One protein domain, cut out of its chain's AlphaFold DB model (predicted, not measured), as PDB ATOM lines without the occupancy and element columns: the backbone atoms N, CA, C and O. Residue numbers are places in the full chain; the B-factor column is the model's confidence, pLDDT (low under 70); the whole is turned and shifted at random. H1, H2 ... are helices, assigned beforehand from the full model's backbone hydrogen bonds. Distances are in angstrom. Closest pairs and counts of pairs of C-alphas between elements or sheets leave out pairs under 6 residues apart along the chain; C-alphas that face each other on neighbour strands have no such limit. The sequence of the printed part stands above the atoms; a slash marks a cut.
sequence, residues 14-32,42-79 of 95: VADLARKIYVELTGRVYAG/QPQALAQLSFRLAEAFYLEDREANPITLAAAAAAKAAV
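This is residues 14 to 32 and 42 to 79 of the 95 residues of an uncharacterized protein of Betaproteobacteria bacterium RIFCSPLOWO2_02_67_12 (UniProt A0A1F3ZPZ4). A long helix, H2, has H1 packed steeply aslant on it and H3 turning off sharply from its last end, where the two make a corner; residues 73 to 79 stick out. The printed part has 57 residues, with three named helices in the order H1, H2, H3, which hold 54 of them, and no named strand; its class is all helix. The whole is only just loose, close to extended, with a radius of gyration of the C-alphas of 15.2 A and spans of 48 by 17 by 14 A.

H2, residues 43 to 64, touches H1, residues 14 to 32, closest at the C-alphas of Ser 50 and Ala 18, 4.8 A apart. They run opposite ways at a steep tilt of 50 degrees. H2, with residues 61 to 63 alone, and H3, residues 66 to 78, with 68 to 69 alone, touch only at the corner; their closest C-alphas, of Arg 62 and Thr 68, are 5.7 A apart. Their tilt of 70.0 degrees is only just about perpendicular. H1 and H3 are apart. In H1, H2 and H3, every O i to N i+4 pair is within hydrogen-bond range.

H2 is 31.1 A long, H1 26.6 A and H3 18.1 A. C-alpha 14 is at (50.896, -12.729, -18.393) and C-alpha 78 at (53.008, -9.192, 5.645).

The farthest C-alphas, Gly 32 and Val 79, are 50.3 A apart. Residues 33 to 41 are cut out, with 15.3 A between C-alphas 32 and 42; the link from H2 to H3 is tight. Residue 32 alone is under pLDDT 70.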
ATOM      1  N   VAL A  14      51.962 -12.332 -17.459       92.06
ATOM      2  CA  VAL A  14      50.896 -12.729 -18.393       92.06
ATOM      3  C   VAL A  14      51.398 -12.620 -19.827       92.06
ATOM      4  O   VAL A  14      51.237 -13.556 -20.613       92.06
ATOM      5  N   ALA A  15      52.068 -11.515 -20.163       92.50
ATOM      6  CA  ALA A  15      52.644 -11.307 -21.489       92.50
ATOM      7  C   ALA A  15      53.724 -12.348 -21.832       92.50
ATOM      8  O   ALA A  15      53.815 -12.790 -22.982       92.50
ATOM      9  N   ASP A  16      54.517 -12.776 -20.850       94.94
ATOM     10  CA  ASP A  16      55.522 -13.826 -21.034       94.94
ATOM     11  C   ASP A  16      54.900 -15.191 -21.325       94.94
ATOM     12  O   ASP A  16      55.334 -15.887 -22.249       94.94
ATOM     13  N   LEU A  17      53.870 -15.579 -20.570       95.50
ATOM     14  CA  LEU A  17      53.160 -16.834 -20.808       95.50
ATOM     15  C   LEU A  17      52.423 -16.805 -22.155       95.50
ATOM     16  O   LEU A  17      52.541 -17.749 -22.938       95.50
ATOM     17  N   ALA A  18      51.753 -15.695 -22.475       96.56
ATOM     18  CA  ALA A  18      51.076 -15.504 -23.754       96.56
ATOM     19  C   ALA A  18      52.048 -15.638 -24.938       96.56
ATOM     20  O   ALA A  18      51.729 -16.290 -25.932       96.56
ATOM     21  N   ARG A  19      53.267 -15.094 -24.828       97.06
ATOM     22  CA  ARG A  19      54.301 -15.226 -25.868       97.06
ATOM     23  C   ARG A  19      54.712 -16.682 -26.090       97.06
ATOM     24  O   ARG A  19      54.848 -17.095 -27.239       97.06
ATOM     25  N   LYS A  20      54.893 -17.457 -25.015       97.19
ATOM     26  CA  LYS A  20      55.234 -18.889 -25.103       97.19
ATOM     27  C   LYS A  20      54.117 -19.680 -25.789       97.19
ATOM     28  O   LYS A  20      54.391 -20.423 -26.727       97.19
ATOM     29  N   ILE A  21      52.868 -19.458 -25.372       96.88
ATOM     30  CA  ILE A  21      51.683 -20.089 -25.973       96.88
ATOM     31  C   ILE A  21      51.589 -19.740 -27.463       96.88
ATOM     32  O   ILE A  21      51.390 -20.625 -28.292       96.88
ATOM     33  N   TYR A  22      51.788 -18.470 -27.818       96.44
ATOM     34  CA  TYR A  22      51.731 -18.014 -29.203       96.44
ATOM     35  C   TYR A  22      52.766 -18.711 -30.093       96.44
ATOM     36  O   TYR A  22      52.420 -19.188 -31.173       96.44
ATOM     37  N   VAL A  23      54.024 -18.808 -29.651       95.69
ATOM     38  CA  VAL A  23      55.092 -19.481 -30.413       95.69
ATOM     39  C   VAL A  23      54.763 -20.962 -30.634       95.69
ATOM     40  O   VAL A  23      54.872 -21.454 -31.754       95.69
ATOM     41  N   GLU A  24      54.281 -21.654 -29.604       94.81
ATOM     42  CA  GLU A  24      53.856 -23.054 -29.713       94.81
ATOM     43  C   GLU A  24      52.683 -23.237 -30.688       94.81
ATOM     44  O   GLU A  24      52.722 -24.095 -31.574       94.81
ATOM     45  N   LEU A  25      51.635 -22.417 -30.555       91.75
ATOM     46  CA  LEU A  25      50.450 -22.501 -31.411       91.75
ATOM     47  C   LEU A  25      50.783 -22.170 -32.865       91.75
ATOM     48  O   LEU A  25      50.352 -22.884 -33.768       91.75
ATOM     49  N   THR A  26      51.568 -21.120 -33.101       91.56
ATOM     50  CA  THR A  26      51.996 -20.746 -34.455       91.56
ATOM     51  C   THR A  26      52.873 -21.819 -35.083       91.56
ATOM     52  O   THR A  26      52.641 -22.166 -36.238       91.56
ATOM     53  N   GLY A  27      53.802 -22.415 -34.329       89.19
ATOM     54  CA  GLY A  27      54.598 -23.548 -34.797       89.19
ATOM     55  C   GLY A  27      53.716 -24.699 -35.281       89.19
ATOM     56  O   GLY A  27      53.883 -25.182 -36.393       89.19
ATOM     57  N   ARG A  28      52.699 -25.084 -34.506       87.50
ATOM     58  CA  ARG A  28      51.780 -26.174 -34.884       87.50
ATOM     59  C   ARG A  28      50.915 -25.825 -36.093       87.50
ATOM     60  O   ARG A  28      50.784 -26.631 -37.009       87.50
ATOM     61  N   VAL A  29      50.333 -24.629 -36.094       86.69
ATOM     62  CA  VAL A  29      49.399 -24.176 -37.132       86.69
ATOM     63  C   VAL A  29      50.109 -23.990 -38.473       86.69
ATOM     64  O   VAL A  29      49.628 -24.489 -39.490       86.69
ATOM     65  N   TYR A  30      51.255 -23.308 -38.484       84.19
ATOM     66  CA  TYR A  30      51.952 -22.942 -39.718       84.19
ATOM     67  C   TYR A  30      52.993 -23.969 -40.177       84.19
ATOM     68  O   TYR A  30      53.290 -23.996 -41.366       84.19
ATOM     69  N   ALA A  31      53.533 -24.823 -39.295       80.50
ATOM     70  CA  ALA A  31      54.429 -25.908 -39.715       80.50
ATOM     71  C   ALA A  31      53.683 -27.215 -40.040       80.50
ATOM     72  O   ALA A  31      54.181 -28.016 -40.826       80.50
ATOM     73  N   GLY A  32      52.502 -27.446 -39.450       67.94
ATOM     74  CA  GLY A  32      51.709 -28.665 -39.666       67.94
ATOM     75  C   GLY A  32      50.806 -28.632 -40.904       67.94
ATOM     76  O   GLY A  32      50.409 -29.681 -41.407       67.94
ATOM     77  N   GLN A  42      44.313 -16.095 -38.535       89.75
ATOM     78  CA  GLN A  42      45.134 -14.893 -38.628       89.75
ATOM     79  C   GLN A  42      46.123 -14.835 -37.448       89.75
ATOM     80  O   GLN A  42      45.707 -15.101 -36.314       89.75
ATOM     81  N   PRO A  43      47.387 -14.414 -37.652       90.69
ATOM     82  CA  PRO A  43      48.367 -14.308 -36.567       90.69
ATOM     83  C   PRO A  43      47.867 -13.452 -35.394       90.69
ATOM     84  O   PRO A  43      48.050 -13.798 -34.229       90.69
ATOM     85  N   GLN A  44      47.148 -12.365 -35.694       92.94
ATOM     86  CA  GLN A  44      46.540 -11.504 -34.680       92.94
ATOM     87  C   GLN A  44      45.511 -12.249 -33.816       92.94
ATOM     88  O   GLN A  44      45.476 -12.054 -32.601       92.94
ATOM     89  N   ALA A  45      44.696 -13.119 -34.418       91.88
ATOM     90  CA  ALA A  45      43.711 -13.911 -33.687       91.88
ATOM     91  C   ALA A  45      44.395 -14.932 -32.763       91.88
ATOM     92  O   ALA A  45      43.977 -15.101 -31.618       91.88
ATOM     93  N   LEU A  46      45.490 -15.555 -33.215       93.69
ATOM     94  CA  LEU A  46      46.299 -16.446 -32.378       93.69
ATOM     95  C   LEU A  46      46.945 -15.707 -31.202       93.69
ATOM     96  O   LEU A  46      46.968 -16.231 -30.089       93.69
ATOM     97  N   ALA A  47      47.433 -14.484 -31.414       95.88
ATOM     98  CA  ALA A  47      47.991 -13.670 -30.338       95.88
ATOM     99  C   ALA A  47      46.925 -13.332 -29.282       95.88
ATOM    100  O   ALA A  47      47.148 -13.549 -28.092       95.88
ATOM    101  N   GLN A  48      45.740 -12.882 -29.709       96.62
ATOM    102  CA  GLN A  48      44.619 -12.601 -28.804       96.62
ATOM    103  C   GLN A  48      44.184 -13.841 -28.015       96.62
ATOM    104  O   GLN A  48      43.957 -13.755 -26.809       96.62
ATOM    105  N   LEU A  49      44.101 -15.000 -28.673       96.06
ATOM    106  CA  LEU A  49      43.807 -16.268 -28.006       96.06
ATOM    107  C   LEU A  49      44.874 -16.608 -26.958       96.06
ATOM    108  O   LEU A  49      44.536 -17.019 -25.854       96.06
ATOM    109  N   SER A  50      46.148 -16.395 -27.280       97.56
ATOM    110  CA  SER A  50      47.261 -16.699 -26.375       97.56
ATOM    111  C   SER A  50      47.218 -15.858 -25.099       97.56
ATOM    112  O   SER A  50      47.487 -16.385 -24.024       97.56
ATOM    113  N   PHE A  51      46.817 -14.584 -25.192       97.44
ATOM    114  CA  PHE A  51      46.570 -13.747 -24.013       97.44
ATOM    115  C   PHE A  51      45.427 -14.289 -23.156       97.44
ATOM    116  O   PHE A  51      45.618 -14.488 -21.962       97.44
ATOM    117  N   ARG A  52      44.280 -14.616 -23.762       97.50
ATOM    118  CA  ARG A  52      43.131 -15.174 -23.025       97.50
ATOM    119  C   ARG A  52      43.478 -16.482 -22.313       97.50
ATOM    120  O   ARG A  52      43.050 -16.698 -21.187       97.50
ATOM    121  N   LEU A  53      44.264 -17.346 -22.957       97.25
ATOM    122  CA  LEU A  53      44.732 -18.598 -22.357       97.25
ATOM    123  C   LEU A  53      45.701 -18.350 -21.196       97.25
ATOM    124  O   LEU A  53      45.598 -19.020 -20.173       97.25
ATOM    125  N   ALA A  54      46.618 -17.389 -21.332       96.88
ATOM    126  CA  ALA A  54      47.526 -17.016 -20.252       96.88
ATOM    127  C   ALA A  54      46.770 -16.428 -19.050       96.88
ATOM    128  O   ALA A  54      47.036 -16.811 -17.915       96.88
ATOM    129  N   GLU A  55      45.805 -15.539 -19.291       95.38
ATOM    130  CA  GLU A  55      44.943 -14.968 -18.250       95.38
ATOM    131  C   GLU A  55      44.138 -16.050 -17.526       95.38
ATOM    132  O   GLU A  55      44.153 -16.093 -16.297       95.38
ATOM    133  N   ALA A  56      43.495 -16.952 -18.273       95.06
ATOM    134  CA  ALA A  56      42.751 -18.070 -17.702       95.06
ATOM    135  C   ALA A  56      43.656 -18.979 -16.861       95.06
ATOM    136  O   ALA A  56      43.305 -19.324 -15.740       95.06
ATOM    137  N   PHE A  57      44.856 -19.306 -17.351       94.31
ATOM    138  CA  PHE A  57      45.814 -20.101 -16.587       94.31
ATOM    139  C   PHE A  57      46.188 -19.430 -15.262       94.31
ATOM    140  O   PHE A  57      46.192 -20.090 -14.231       94.31
ATOM    141  N   TYR A  58      46.485 -18.129 -15.266       91.00
ATOM    142  CA  TYR A  58      46.839 -17.417 -14.037       91.00
ATOM    143  C   TYR A  58      45.663 -17.246 -13.074       91.00
ATOM    144  O   TYR A  58      45.889 -17.168 -11.865       91.00
ATOM    145  N   LEU A  59      44.432 -17.161 -13.581       90.62
ATOM    146  CA  LEU A  59      43.238 -17.174 -12.742       90.62
ATOM    147  C   LEU A  59      43.134 -18.512 -12.000       90.62
ATOM    148  O   LEU A  59      43.107 -18.522 -10.774       90.62
ATOM    149  N   GLU A  60      43.200 -19.620 -12.734       91.75
ATOM    150  CA  GLU A  60      43.139 -20.970 -12.164       91.75
ATOM    151  C   GLU A  60      44.336 -21.266 -11.244       91.75
ATOM    152  O   GLU A  60      44.177 -21.843 -10.172       91.75
ATOM    153  N   ASP A  61      45.546 -20.828 -11.605       89.88
ATOM    154  CA  ASP A  61      46.749 -20.999 -10.781       89.88
ATOM    155  C   ASP A  61      46.594 -20.316  -9.417       89.88
ATOM    156  O   ASP A  61      46.937 -20.892  -8.386       89.88
ATOM    157  N   ARG A  62      46.007 -19.116  -9.379       86.19
ATOM    158  CA  ARG A  62      45.740 -18.416  -8.114       86.19
ATOM    159  C   ARG A  62      44.728 -19.138  -7.233       86.19
ATOM    160  O   ARG A  62      44.794 -18.977  -6.018       86.19
ATOM    161  N   GLU A  63      43.811 -19.896  -7.822       82.88
ATOM    162  CA  GLU A  63      42.744 -20.591  -7.098       82.88
ATOM    163  C   GLU A  63      43.136 -22.015  -6.685       82.88
ATOM    164  O   GLU A  63      42.709 -22.487  -5.631       82.88
ATOM    165  N   ALA A  64      43.977 -22.688  -7.472       84.06
ATOM    166  CA  ALA A  64      44.275 -24.108  -7.309       84.06
ATOM    167  C   ALA A  64      45.728 -24.413  -6.909       84.06
ATOM    168  O   ALA A  64      45.983 -25.473  -6.331       84.06
ATOM    169  N   ASN A  65      46.700 -23.540  -7.203       85.56
ATOM    170  CA  ASN A  65      48.108 -23.835  -6.937       85.56
ATOM    171  C   ASN A  65      48.457 -23.567  -5.460       85.56
ATOM    172  O   ASN A  65      48.456 -22.410  -5.025       85.56
ATOM    173  N   PRO A  66      48.834 -24.599  -4.677       79.94
ATOM    174  CA  PRO A  66      49.139 -24.437  -3.257       79.94
ATOM    175  C   PRO A  66      50.332 -23.505  -3.001       79.94
ATOM    176  O   PRO A  66      50.378 -22.851  -1.961       79.94
ATOM    177  N   ILE A  67      51.278 -23.398  -3.940       85.88
ATOM    178  CA  ILE A  67      52.430 -22.492  -3.829       85.88
ATOM    179  C   ILE A  67      51.976 -21.041  -4.007       85.88
ATOM    180  O   ILE A  67      52.317 -20.186  -3.188       85.88
ATOM    181  N   THR A  68      51.183 -20.764  -5.044       78.81
ATOM    182  CA  THR A  68      50.648 -19.421  -5.317       78.81
ATOM    183  C   THR A  68      49.725 -18.962  -4.190       78.81
ATOM    184  O   THR A  68      49.836 -17.826  -3.726       78.81
ATOM    185  N   LEU A  69      48.887 -19.861  -3.667       76.44
ATOM    186  CA  LEU A  69      48.048 -19.608  -2.495       76.44
ATOM    187  C   LEU A  69      48.876 -19.297  -1.242       76.44
ATOM    188  O   LEU A  69      48.596 -18.318  -0.549       76.44
ATOM    189  N   ALA A  70      49.916 -20.087  -0.959       79.62
ATOM    190  CA  ALA A  70      50.799 -19.847   0.181       79.62
ATOM    191  C   ALA A  70      51.532 -18.501   0.061       79.62
ATOM    192  O   ALA A  70      51.626 -17.760   1.041       79.62
ATOM    193  N   ALA A  71      51.994 -18.143  -1.140       81.69
ATOM    194  CA  ALA A  71      52.622 -16.852  -1.407       81.69
ATOM    195  C   ALA A  71      51.639 -15.681  -1.222       81.69
ATOM    196  O   ALA A  71      51.987 -14.681  -0.593       81.69
ATOM    197  N   ALA A  72      50.399 -15.813  -1.703       77.25
ATOM    198  CA  ALA A  72      49.354 -14.808  -1.515       77.25
ATOM    199  C   ALA A  72      48.969 -14.642  -0.034       77.25
ATOM    200  O   ALA A  72      48.808 -13.516   0.445       77.25
ATOM    201  N   ALA A  73      48.877 -15.744   0.718       75.75
ATOM    202  CA  ALA A  73      48.630 -15.719   2.157       75.75
ATOM    203  C   ALA A  73      49.778 -15.042   2.922       75.75
ATOM    204  O   ALA A  73      49.524 -14.202   3.786       75.75
ATOM    205  N   ALA A  74      51.030 -15.345   2.569       79.88
ATOM    206  CA  ALA A  74      52.204 -14.697   3.146       79.88
ATOM    207  C   ALA A  74      52.237 -13.190   2.841       79.88
ATOM    208  O   ALA A  74      52.481 -12.391   3.742       79.88
ATOM    209  N   ALA A  75      51.923 -12.787   1.605       79.56
ATOM    210  CA  ALA A  75      51.826 -11.379   1.227       79.56
ATOM    211  C   ALA A  75      50.730 -10.653   2.019       79.56
ATOM    212  O   ALA A  75      50.967  -9.570   2.546       79.56
ATOM    213  N   LYS A  76      49.552 -11.271   2.179       77.00
ATOM    214  CA  LYS A  76      48.464 -10.718   2.996       77.00
ATOM    215  C   LYS A  76      48.855 -10.594   4.472       77.00
ATOM    216  O   LYS A  76      48.525  -9.593   5.092       77.00
ATOM    217  N   ALA A  77      49.568 -11.576   5.023       76.88
ATOM    218  CA  ALA A  77      50.052 -11.545   6.404       76.88
ATOM    219  C   ALA A  77      51.180 -10.520   6.630       76.88
ATOM    220  O   ALA A  77      51.336 -10.008   7.737       76.88
ATOM    221  N   ALA A  78      51.965 -10.212   5.593       78.50
ATOM    222  CA  ALA A  78      53.008  -9.192   5.645       78.50
ATOM    223  C   ALA A  78      52.442  -7.760   5.685       78.50
ATOM    224  O   ALA A  78      53.109  -6.860   6.196       78.50
ATOM    225  N   VAL A  79      51.214  -7.546   5.197       74.25
ATOM    226  CA  VAL A  79      50.503  -6.270   5.350       74.25
ATOM    227  C   VAL A  79      50.018  -6.149   6.797       74.25
ATOM    228  O   VAL A  79      48.936  -6.609   7.158       74.25
TER     229      VAL A  79